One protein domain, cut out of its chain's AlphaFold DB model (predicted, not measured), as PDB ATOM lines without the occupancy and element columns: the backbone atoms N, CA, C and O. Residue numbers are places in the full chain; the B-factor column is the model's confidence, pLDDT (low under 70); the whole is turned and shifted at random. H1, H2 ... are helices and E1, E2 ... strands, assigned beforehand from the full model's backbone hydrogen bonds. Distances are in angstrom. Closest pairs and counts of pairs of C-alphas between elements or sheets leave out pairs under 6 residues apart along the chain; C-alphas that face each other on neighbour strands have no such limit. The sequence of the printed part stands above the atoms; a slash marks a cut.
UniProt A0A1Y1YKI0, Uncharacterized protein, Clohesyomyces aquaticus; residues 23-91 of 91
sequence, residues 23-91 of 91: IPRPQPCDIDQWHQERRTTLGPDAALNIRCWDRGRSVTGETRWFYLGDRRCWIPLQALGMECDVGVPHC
ATOM      1  N   ILE A  23     -12.388 -34.846  57.533       71.94
ATOM      2  CA  ILE A  23     -13.476 -35.321  56.678       71.94
ATOM      3  C   ILE A  23     -14.531 -35.960  57.596       71.94
ATOM      4  O   ILE A  23     -14.476 -37.162  57.860       71.94
ATOM      5  N   PRO A  24     -15.547 -35.212  58.080       66.62
ATOM      6  CA  PRO A  24     -16.442 -35.701  59.134       66.62
ATOM      7  C   PRO A  24     -17.296 -36.888  58.679       66.62
ATOM      8  O   PRO A  24     -17.896 -37.593  59.489       66.62
ATOM      9  N   ARG A  25     -17.409 -37.082  57.360       77.38
ATOM     10  CA  ARG A  25     -18.150 -38.169  56.728       77.38
ATOM     11  C   ARG A  25     -17.401 -38.667  55.503       77.38
ATOM     12  O   ARG A  25     -16.868 -37.827  54.785       77.38
ATOM     13  N   PRO A  26     -17.418 -39.978  55.219       83.06
ATOM     14  CA  PRO A  26     -16.717 -40.536  54.072       83.06
ATOM     15  C   PRO A  26     -17.104 -39.834  52.763       83.06
ATOM     16  O   PRO A  26     -18.288 -39.784  52.427       83.06
ATOM     17  N   GLN A  27     -16.120 -39.307  52.028       86.00
ATOM     18  CA  GLN A  27     -16.381 -38.551  50.796       86.00
ATOM     19  C   GLN A  27     -16.059 -39.353  49.537       86.00
ATOM     20  O   GLN A  27     -15.075 -40.102  49.522       86.00
ATOM     21  N   PRO A  28     -16.865 -39.208  48.470       87.06
ATOM     22  CA  PRO A  28     -16.589 -39.855  47.199       87.06
ATOM     23  C   PRO A  28     -15.326 -39.270  46.564       87.06
ATOM     24  O   PRO A  28     -15.129 -38.057  46.552       87.06
ATOM     25  N   CYS A  29     -14.477 -40.143  46.027       88.88
ATOM     26  CA  CYS A  29     -13.402 -39.750  45.132       88.88
ATOM     27  C   CYS A  29     -13.550 -40.523  43.828       88.88
ATOM     28  O   CYS A  29     -13.406 -41.748  43.811       88.88
ATOM     29  N   ASP A  30     -13.834 -39.803  42.753       91.06
ATOM     30  CA  ASP A  30     -14.298 -40.342  41.481       91.06
ATOM     31  C   ASP A  30     -13.181 -40.340  40.428       91.06
ATOM     32  O   ASP A  30     -12.264 -39.523  40.459       91.06
ATOM     33  N   ILE A  31     -13.209 -41.286  39.494       89.75
ATOM     34  CA  ILE A  31     -12.210 -41.428  38.427       89.75
ATOM     35  C   ILE A  31     -12.199 -40.185  37.534       89.75
ATOM     36  O   ILE A  31     -11.127 -39.737  37.121       89.75
ATOM     37  N   ASP A  32     -13.370 -39.600  37.292       86.94
ATOM     38  CA  ASP A  32     -13.543 -38.400  36.490       86.94
ATOM     39  C   ASP A  32     -14.618 -37.464  37.071       86.94
ATOM     40  O   ASP A  32     -15.531 -37.889  37.779       86.94
ATOM     41  N   GLN A  33     -14.501 -36.173  36.752       81.12
ATOM     42  CA  GLN A  33     -15.400 -35.118  37.236       81.12
ATOM     43  C   GLN A  33     -16.762 -35.063  36.519       81.12
ATOM     44  O   GLN A  33     -17.586 -34.217  36.859       81.12
ATOM     45  N   TRP A  34     -17.003 -35.886  35.493       82.88
ATOM     46  CA  TRP A  34     -18.214 -35.824  34.667       82.88
ATOM     47  C   TRP A  34     -19.214 -36.928  35.012       82.88
ATOM     48  O   TRP A  34     -20.391 -36.626  35.220       82.88
ATOM     49  N   HIS A  35     -18.755 -38.176  35.108       82.31
ATOM     50  CA  HIS A  35     -19.592 -39.374  35.234       82.31
ATOM     51  C   HIS A  35     -19.689 -39.917  36.663       82.31
ATOM     52  O   HIS A  35     -20.517 -40.791  36.907       82.31
ATOM     53  N   GLN A  36     -18.893 -39.390  37.605       79.62
ATOM     54  CA  GLN A  36     -18.917 -39.780  39.025       79.62
ATOM     55  C   GLN A  36     -18.693 -41.284  39.258       79.62
ATOM     56  O   GLN A  36     -19.263 -41.897  40.164       79.62
ATOM     57  N   GLU A  37     -17.850 -41.908  38.433       88.25
ATOM     58  CA  GLU A  37     -17.451 -43.293  38.652       88.25
ATOM     59  C   GLU A  37     -16.524 -43.371  39.871       88.25
ATOM     60  O   GLU A  37     -15.393 -42.890  39.836       88.25
ATOM     61  N   ARG A  38     -16.989 -43.967  40.971       89.56
ATOM     62  CA  ARG A  38     -16.249 -43.999  42.241       89.56
ATOM     63  C   ARG A  38     -14.919 -44.749  42.094       89.56
ATOM     64  O   ARG A  38     -14.908 -45.961  41.902       89.56
ATOM     65  N   ARG A  39     -13.791 -44.067  42.318       89.94
ATOM     66  CA  ARG A  39     -12.475 -44.710  42.492       89.94
ATOM     67  C   ARG A  39     -12.314 -45.253  43.906       89.94
ATOM     68  O   ARG A  39     -11.852 -46.372  44.106       89.94
ATOM     69  N   THR A  40     -12.594 -44.419  44.901       89.50
ATOM     70  CA  THR A  40     -12.418 -44.757  46.317       89.50
ATOM     71  C   THR A  40     -13.261 -43.843  47.202       89.50
ATOM     72  O   THR A  40     -13.932 -42.934  46.718       89.50
ATOM     73  N   THR A  41     -13.236 -44.091  48.508       89.06
ATOM     74  CA  THR A  41     -13.876 -43.235  49.506       89.06
ATOM     75  C   THR A  41     -12.813 -42.734  50.478       89.06
ATOM     76  O   THR A  41     -11.991 -43.514  50.957       89.06
ATOM     77  N   LEU A  42     -12.799 -41.428  50.730       86.25
ATOM     78  CA  LEU A  42     -11.843 -40.785  51.630       86.25
ATOM     79  C   LEU A  42     -12.379 -40.823  53.060       86.25
ATOM     80  O   LEU A  42     -13.560 -40.555  53.276       86.25
ATOM     81  N   GLY A  43     -11.515 -41.176  54.010       81.81
ATOM     82  CA  GLY A  43     -11.824 -41.211  55.440       81.81
ATOM     83  C   GLY A  43     -11.423 -39.925  56.179       81.81
ATOM     84  O   GLY A  43     -10.778 -39.069  55.575       81.81
ATOM     85  N   PRO A  44     -11.777 -39.822  57.475       73.62
ATOM     86  CA  PRO A  44     -11.647 -38.613  58.299       73.62
ATOM     87  C   PRO A  44     -10.230 -38.053  58.427       73.62
ATOM     88  O   PRO A  44     -10.076 -36.841  58.430       73.62
ATOM     89  N   ASP A  45      -9.204 -38.906  58.421       70.12
ATOM     90  CA  ASP A  45      -7.811 -38.499  58.670       70.12
ATOM     91  C   ASP A  45      -6.962 -38.387  57.390       70.12
ATOM     92  O   ASP A  45      -5.745 -38.600  57.391       70.12
ATOM     93  N   ALA A  46      -7.592 -38.131  56.244       70.25
ATOM     94  CA  ALA A  46      -6.869 -38.054  54.985       70.25
ATOM     95  C   ALA A  46      -6.150 -36.698  54.841       70.25
ATOM     96  O   ALA A  46      -6.776 -35.666  54.616       70.25
ATOM     97  N   ALA A  47      -4.815 -36.705  54.865       71.69
ATOM     98  CA  ALA A  47      -4.031 -35.592  54.334       71.69
ATOM     99  C   ALA A  47      -4.136 -35.600  52.801       71.69
ATOM    100  O   ALA A  47      -3.801 -36.604  52.161       71.69
ATOM    101  N   LEU A  48      -4.629 -34.507  52.213       76.62
ATOM    102  CA  LEU A  48      -4.919 -34.435  50.783       76.62
ATOM    103  C   LEU A  48      -4.115 -33.321  50.110       76.62
ATOM    104  O   LEU A  48      -4.175 -32.156  50.503       76.62
ATOM    105  N   ASN A  49      -3.396 -33.677  49.048       78.56
ATOM    106  CA  ASN A  49      -2.801 -32.715  48.130       78.56
ATOM    107  C   ASN A  49      -3.825 -32.346  47.048       78.56
ATOM    108  O   ASN A  49      -4.031 -33.096  46.084       78.56
ATOM    109  N   ILE A  50      -4.508 -31.220  47.251       81.94
ATOM    110  CA  ILE A  50      -5.659 -30.805  46.445       81.94
ATOM    111  C   ILE A  50      -5.276 -29.724  45.438       81.94
ATOM    112  O   ILE A  50      -4.479 -28.826  45.713       81.94
ATOM    113  N   ARG A  51      -5.889 -29.798  44.258       85.25
ATOM    114  CA  ARG A  51      -5.825 -28.778  43.206       85.25
ATOM    115  C   ARG A  51      -7.233 -28.341  42.845       85.25
ATOM    116  O   ARG A  51      -8.085 -29.194  42.616       85.25
ATOM    117  N   CYS A  52      -7.464 -27.037  42.772       82.69
ATOM    118  CA  CYS A  52      -8.745 -26.505  42.326       82.69
ATOM    119  C   CYS A  52      -8.945 -26.706  40.829       82.69
ATOM    120  O   CYS A  52      -8.016 -26.540  40.037       82.69
ATOM    121  N   TRP A  53     -10.177 -27.009  40.444       78.44
ATOM    122  CA  TRP A  53     -10.576 -27.116  39.053       78.44
ATOM    123  C   TRP A  53     -11.989 -26.570  38.865       78.44
ATOM    124  O   TRP A  53     -12.928 -26.983  39.545       78.44
ATOM    125  N   ASP A  54     -12.141 -25.633  37.936       68.50
ATOM    126  CA  ASP A  54     -13.358 -24.836  37.749       68.50
ATOM    127  C   ASP A  54     -14.004 -25.019  36.365       68.50
ATOM    128  O   ASP A  54     -14.842 -24.222  35.943       68.50
ATOM    129  N   ARG A  55     -13.641 -26.083  35.636       67.31
ATOM    130  CA  ARG A  55     -14.175 -26.356  34.294       67.31
ATOM    131  C   ARG A  55     -14.784 -27.749  34.182       67.31
ATOM    132  O   ARG A  55     -14.091 -28.757  34.314       67.31
ATOM    133  N   GLY A  56     -16.073 -27.789  33.856       60.38
ATOM    134  CA  GLY A  56     -16.841 -29.004  33.575       60.38
ATOM    135  C   GLY A  56     -18.284 -28.883  34.065       60.38
ATOM    136  O   GLY A  56     -18.618 -27.940  34.772       60.38
ATOM    137  N   ARG A  57     -19.147 -29.826  33.682       61.47
ATOM    138  CA  ARG A  57     -20.466 -30.042  34.293       61.47
ATOM    139  C   ARG A  57     -20.614 -31.542  34.510       61.47
ATOM    140  O   ARG A  57     -20.567 -32.292  33.541       61.47
ATOM    141  N   SER A  58     -20.767 -31.957  35.758       75.50
ATOM    142  CA  SER A  58     -21.050 -33.350  36.107       75.50
ATOM    143  C   SER A  58     -22.509 -33.725  35.875       75.50
ATOM    144  O   SER A  58     -23.365 -32.854  35.693       75.50
ATOM    145  N   VAL A  59     -22.814 -35.023  35.957       76.75
ATOM    146  CA  VAL A  59     -24.194 -35.535  35.976       76.75
ATOM    147  C   VAL A  59     -25.057 -34.934  37.096       76.75
ATOM    148  O   VAL A  59     -26.266 -34.817  36.921       76.75
ATOM    149  N   THR A  60     -24.469 -34.476  38.211       75.50
ATOM    150  CA  THR A  60     -25.198 -33.792  39.300       75.50
ATOM    151  C   THR A  60     -25.301 -32.279  39.112       75.50
ATOM    152  O   THR A  60     -25.862 -31.593  39.961       75.50
ATOM    153  N   GLY A  61     -24.759 -31.734  38.020       78.38
ATOM    154  CA  GLY A  61     -24.744 -30.297  37.751       78.38
ATOM    155  C   GLY A  61     -23.614 -29.530  38.442       78.38
ATOM    156  O   GLY A  61     -23.489 -28.332  38.203       78.38
ATOM    157  N   GLU A  62     -22.763 -30.197  39.231       77.38
ATOM    158  CA  GLU A  62     -21.610 -29.557  39.870       77.38
ATOM    159  C   GLU A  62     -20.519 -29.252  38.840       77.38
ATOM    160  O   GLU A  62     -20.143 -30.123  38.041       77.38
ATOM    161  N   THR A  63     -20.005 -28.023  38.873       77.62
ATOM    162  CA  THR A  63     -19.001 -27.516  37.929       77.62
ATOM    163  C   THR A  63     -17.632 -27.291  38.566       77.62
ATOM    164  O   THR A  63     -16.651 -27.121  37.840       77.62
ATOM    165  N   ARG A  64     -17.542 -27.325  39.902       83.12
ATOM    166  CA  ARG A  64     -16.318 -27.086  40.672       83.12
ATOM    167  C   ARG A  64     -15.877 -28.337  41.417       83.12
ATOM    168  O   ARG A  64     -16.639 -28.969  42.150       83.12
ATOM    169  N   TRP A  65     -14.604 -28.661  41.252       85.31
ATOM    170  CA  TRP A  65     -14.029 -29.919  41.696       85.31
ATOM    171  C   TRP A  65     -12.635 -29.701  42.267       85.31
ATOM    172  O   TRP A  65     -11.891 -28.831  41.814       85.31
ATOM    173  N   PHE A  66     -12.253 -30.539  43.226       87.00
ATOM    174  CA  PHE A  66     -10.852 -30.725  43.568       87.00
ATOM    175  C   PHE A  66     -10.305 -31.954  42.854       87.00
ATOM    176  O   PHE A  66     -10.952 -33.002  42.808       87.00
ATOM    177  N   TYR A  67      -9.082 -31.839  42.349       87.06
ATOM    178  CA  TYR A  67      -8.293 -32.978  41.911       87.06
ATOM    179  C   TYR A  67      -7.303 -33.379  42.999       87.06
ATOM    180  O   TYR A  67      -6.504 -32.557  43.457       87.06
ATOM    181  N   LEU A  68      -7.328 -34.654  43.381       86.38
ATOM    182  CA  LEU A  68      -6.383 -35.248  44.319       86.38
ATOM    183  C   LEU A  68      -5.252 -35.906  43.543       86.38
ATOM    184  O   LEU A  68      -5.409 -37.023  43.047       86.38
ATOM    185  N   GLY A  69      -4.104 -35.236  43.454       81.94
ATOM    186  CA  GLY A  69      -2.967 -35.723  42.663       81.94
ATOM    187  C   GLY A  69      -2.502 -37.119  43.086       81.94
ATOM    188  O   GLY A  69      -2.323 -38.002  42.247       81.94
ATOM    189  N   ASP A  70      -2.397 -37.340  44.395       81.38
ATOM    190  CA  ASP A  70      -1.847 -38.574  44.970       81.38
ATOM    191  C   ASP A  70      -2.791 -39.770  44.781       81.38
ATOM    192  O   ASP A  70      -2.364 -40.917  44.648       81.38
ATOM    193  N   ARG A  71      -4.100 -39.500  44.741       83.31
ATOM    194  CA  ARG A  71      -5.161 -40.514  44.616       83.31
ATOM    195  C   ARG A  71      -5.651 -40.666  43.175       83.31
ATOM    196  O   ARG A  71      -6.311 -41.657  42.854       83.31
ATOM    197  N   ARG A  72      -5.305 -39.703  42.313       86.75
ATOM    198  CA  ARG A  72      -5.739 -39.574  40.917       86.75
ATOM    199  C   ARG A  72      -7.258 -39.675  40.780       86.75
ATOM    200  O   ARG A  72      -7.758 -40.476  39.993       86.75
ATOM    201  N   CYS A  73      -7.972 -38.896  41.583       89.50
ATOM    202  CA  CYS A  73      -9.428 -38.820  41.544       89.50
ATOM    203  C   CYS A  73      -9.940 -37.413  41.842       89.50
ATOM    204  O   CYS A  73      -9.194 -36.537  42.286       89.50
ATOM    205  N   TRP A  74     -11.220 -37.225  41.555       89.31
ATOM    206  CA  TRP A  74     -11.957 -35.981  41.627       89.31
ATOM    207  C   TRP A  74     -12.947 -36.029  42.775       89.31
ATOM    208  O   TRP A  74     -13.569 -37.056  43.027       89.31
ATOM    209  N   ILE A  75     -13.102 -34.912  43.467       87.44
ATOM    210  CA  ILE A  75     -14.060 -34.778  44.559       87.44
ATOM    211  C   ILE A  75     -14.819 -33.454  44.393       87.44
ATOM    212  O   ILE A  75     -14.185 -32.440  44.079       87.44
ATOM    213  N   PRO A  76     -16.155 -33.431  44.555       84.56
ATOM    214  CA  PRO A  76     -16.924 -32.194  44.460       84.56
ATOM    215  C   PRO A  76     -16.440 -31.180  45.496       84.56
ATOM    216  O   PRO A  76     -16.142 -31.562  46.628       84.56
ATOM    217  N   LEU A  77     -16.419 -29.886  45.160       82.44
ATOM    218  CA  LEU A  77     -15.963 -28.853  46.104       82.44
ATOM    219  C   LEU A  77     -16.706 -28.923  47.456       82.44
ATOM    220  O   LEU A  77     -16.104 -28.898  48.528       82.44
ATOM    221  N   GLN A  78     -18.033 -29.080  47.387       78.00
ATOM    222  CA  GLN A  78     -18.930 -29.095  48.549       78.00
ATOM    223  C   GLN A  78     -18.712 -30.296  49.472       78.00
ATOM    224  O   GLN A  78     -19.046 -30.221  50.651       78.00
ATOM    225  N   ALA A  79     -18.161 -31.395  48.949       77.62
ATOM    226  CA  ALA A  79     -17.940 -32.622  49.708       77.62
ATOM    227  C   ALA A  79     -16.987 -32.392  50.890       77.62
ATOM    228  O   ALA A  79     -17.098 -33.042  51.924       77.62
ATOM    229  N   LEU A  80     -16.065 -31.439  50.751       76.94
ATOM    230  CA  LEU A  80     -15.047 -31.157  51.755       76.94
ATOM    231  C   LEU A  80     -15.334 -29.893  52.574       76.94
ATOM    232  O   LEU A  80     -14.539 -29.556  53.442       76.94
ATOM    233  N   GLY A  81     -16.435 -29.179  52.299       75.44
ATOM    234  CA  GLY A  81     -16.727 -27.895  52.950       75.44
ATOM    235  C   GLY A  81     -15.661 -26.819  52.706       75.44
ATOM    236  O   GLY A  81     -15.564 -25.874  53.480       75.44
ATOM    237  N   MET A  82     -14.854 -26.980  51.657       78.38
ATOM    238  CA  MET A  82     -13.789 -26.058  51.273       78.38
ATOM    239  C   MET A  82     -14.200 -25.211  50.076       78.38
ATOM    240  O   MET A  82     -15.077 -25.582  49.292       78.38
ATOM    241  N   GLU A  83     -13.470 -24.117  49.883       80.19
ATOM    242  CA  GLU A  83     -13.643 -23.233  48.738       80.19
ATOM    243  C   GLU A  83     -12.397 -23.193  47.849       80.19
ATOM    244  O   GLU A  83     -11.298 -23.599  48.228       80.19
ATOM    245  N   CYS A  84     -12.595 -22.709  46.629       77.50
ATOM    246  CA  CYS A  84     -11.539 -22.412  45.676       77.50
ATOM    247  C   CYS A  84     -11.697 -20.963  45.251       77.50
ATOM    248  O   CYS A  84     -12.763 -20.609  44.741       77.50
ATOM    249  N   ASP A  85     -10.638 -20.172  45.389       76.75
ATOM    250  CA  ASP A  85     -10.580 -18.818  44.846       76.75
ATOM    251  C   ASP A  85      -9.402 -18.704  43.881       76.75
ATOM    252  O   ASP A  85      -8.280 -19.097  44.192       76.75
ATOM    253  N   VAL A  86      -9.676 -18.246  42.659       74.50
ATOM    254  CA  VAL A  86      -8.684 -18.094  41.573       74.50
ATOM    255  C   VAL A  86      -7.763 -19.325  41.392       74.50
ATOM    256  O   VAL A  86      -6.566 -19.211  41.140       74.50
ATOM    257  N   GLY A  87      -8.310 -20.540  41.527       69.62
ATOM    258  CA  GLY A  87      -7.546 -21.787  41.373       69.62
ATOM    259  C   GLY A  87      -6.687 -22.179  42.584       69.62
ATOM    260  O   GLY A  87      -5.876 -23.104  42.477       69.62
ATOM    261  N   VAL A  88      -6.875 -21.517  43.726       77.12
ATOM    262  CA  VAL A  88      -6.199 -21.805  44.994       77.12
ATOM    263  C   VAL A  88      -7.186 -22.433  45.985       77.12
ATOM    264  O   VAL A  88      -8.254 -21.865  46.218       77.12
ATOM    265  N   PRO A  89      -6.861 -23.597  46.577       77.06
ATOM    266  CA  PRO A  89      -7.703 -24.211  47.598       77.06
ATOM    267  C   PRO A  89      -7.658 -23.455  48.933       77.06
ATOM    268  O   PRO A  89      -6.578 -23.167  49.461       77.06
ATOM    269  N   HIS A  90      -8.831 -23.213  49.517       77.62
ATOM    270  CA  HIS A  90      -9.013 -22.642  50.850       77.62
ATOM    271  C   HIS A  90      -9.452 -23.731  51.830       77.62
ATOM    272  O   HIS A  90     -10.637 -24.003  52.022       77.62
ATOM    273  N   CYS A  91      -8.427 -24.350  52.408       75.38
ATOM    274  CA  CYS A  91      -8.395 -24.827  53.780       75.38
ATOM    275  C   CYS A  91      -7.734 -23.730  54.642       75.38
ATOM    276  O   CYS A  91      -8.153 -23.567  55.798       75.38
TER     277      CYS A  91
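What this domain is: This is residues 23 to 91 of the 91 residues of an uncharacterized protein of Clohesyomyces aquaticus (UniProt A0A1Y1YKI0). A small, strongly twisted sheet of three strands, E3, E4 and E5, stands in the middle, with the hairpin E1 and E2 partly face to face with it as a small crossed sandwich. On the far side a second short hairpin, E6 and E7, packs on E3, and the short helix H1 only grazes the middle sheet. The printed part has 69 residues, with seven named strands and one named helix in the order E1 E2 E3 E4 E5 H1 E6 E7; the class is mostly strand, with 34 residues, under half, in named elements. The three sheets, E3 - E4 - E5, E1 - E2 and E6 - E7, are antiparallel. The whole is compact, with a radius of gyration of the C-alphas of 10.9 A and spans of 28 by 26 by 20 A.

How they stand to each other: Begin at E1, residues 27 to 30, which forms a hairpin with E2, residues 38 to 42; N 29 and O 40 are 2.9 A apart, within hydrogen-bond range. Next find E3, residues 47 to 53, E4, residues 65 to 68, and E5, residues 73 to 76, a meander, each strand the antiparallel neighbour of the one before. Look for N 51 and O 67, 2.9 A apart, between E3 and E4, and for N 66 and O 75, 2.8 A apart, between E4 and E5. The sheet E1 E2 and the sheet E3 E4 E5 make a sandwich, two sheets face to face, with their strands at 77 degrees. The closest C-alphas of E1 and E5 are those of Asp 30 and Trp 74, 5.0 A apart. E1 and E4 are near each other, while E1 and E3 are apart. H1, residues 77 to 80, is on the sheet E3 E4 E5 but only grazes it; it is too short for an O i to N i+4 pair, and its one O i to N i+3 pair is within range. Last come E6, residues 83 to 85, and E7, residues 88 to 90, a hairpin with N 88 and O 85 2.8 A apart. The closest C-alphas of E3 and E7 are those of Cys 52 and Pro 89, 5.8 A apart.

Where its parts are: Find C-alpha 27 at (-16.381, -38.551, 50.796), from where E1 runs 9.7 A; E2 then runs 10.9 A. E3, the longest strand, runs 18.7 A from C-alpha 47 at (-4.031, -35.592, 54.334). E4 measures 9.7 A, E5 10.4 A, H1 6.2 A, and E6 and E7 6.6 A each. E7 ends with C-alpha 90 at (-9.013, -22.642, 50.850).

The domain as a whole: The C-alphas farthest apart are those of Asp 45 and Arg 57, at 28.7 A. The printed part has no cut and ends at Cys 91, the chain's last residue. The link from E3 to E4, 11 residues, is long. The mean pLDDT of the printed part is 80.1; look for values under 70 at residue 24, residues 54 to 57 and residue 87.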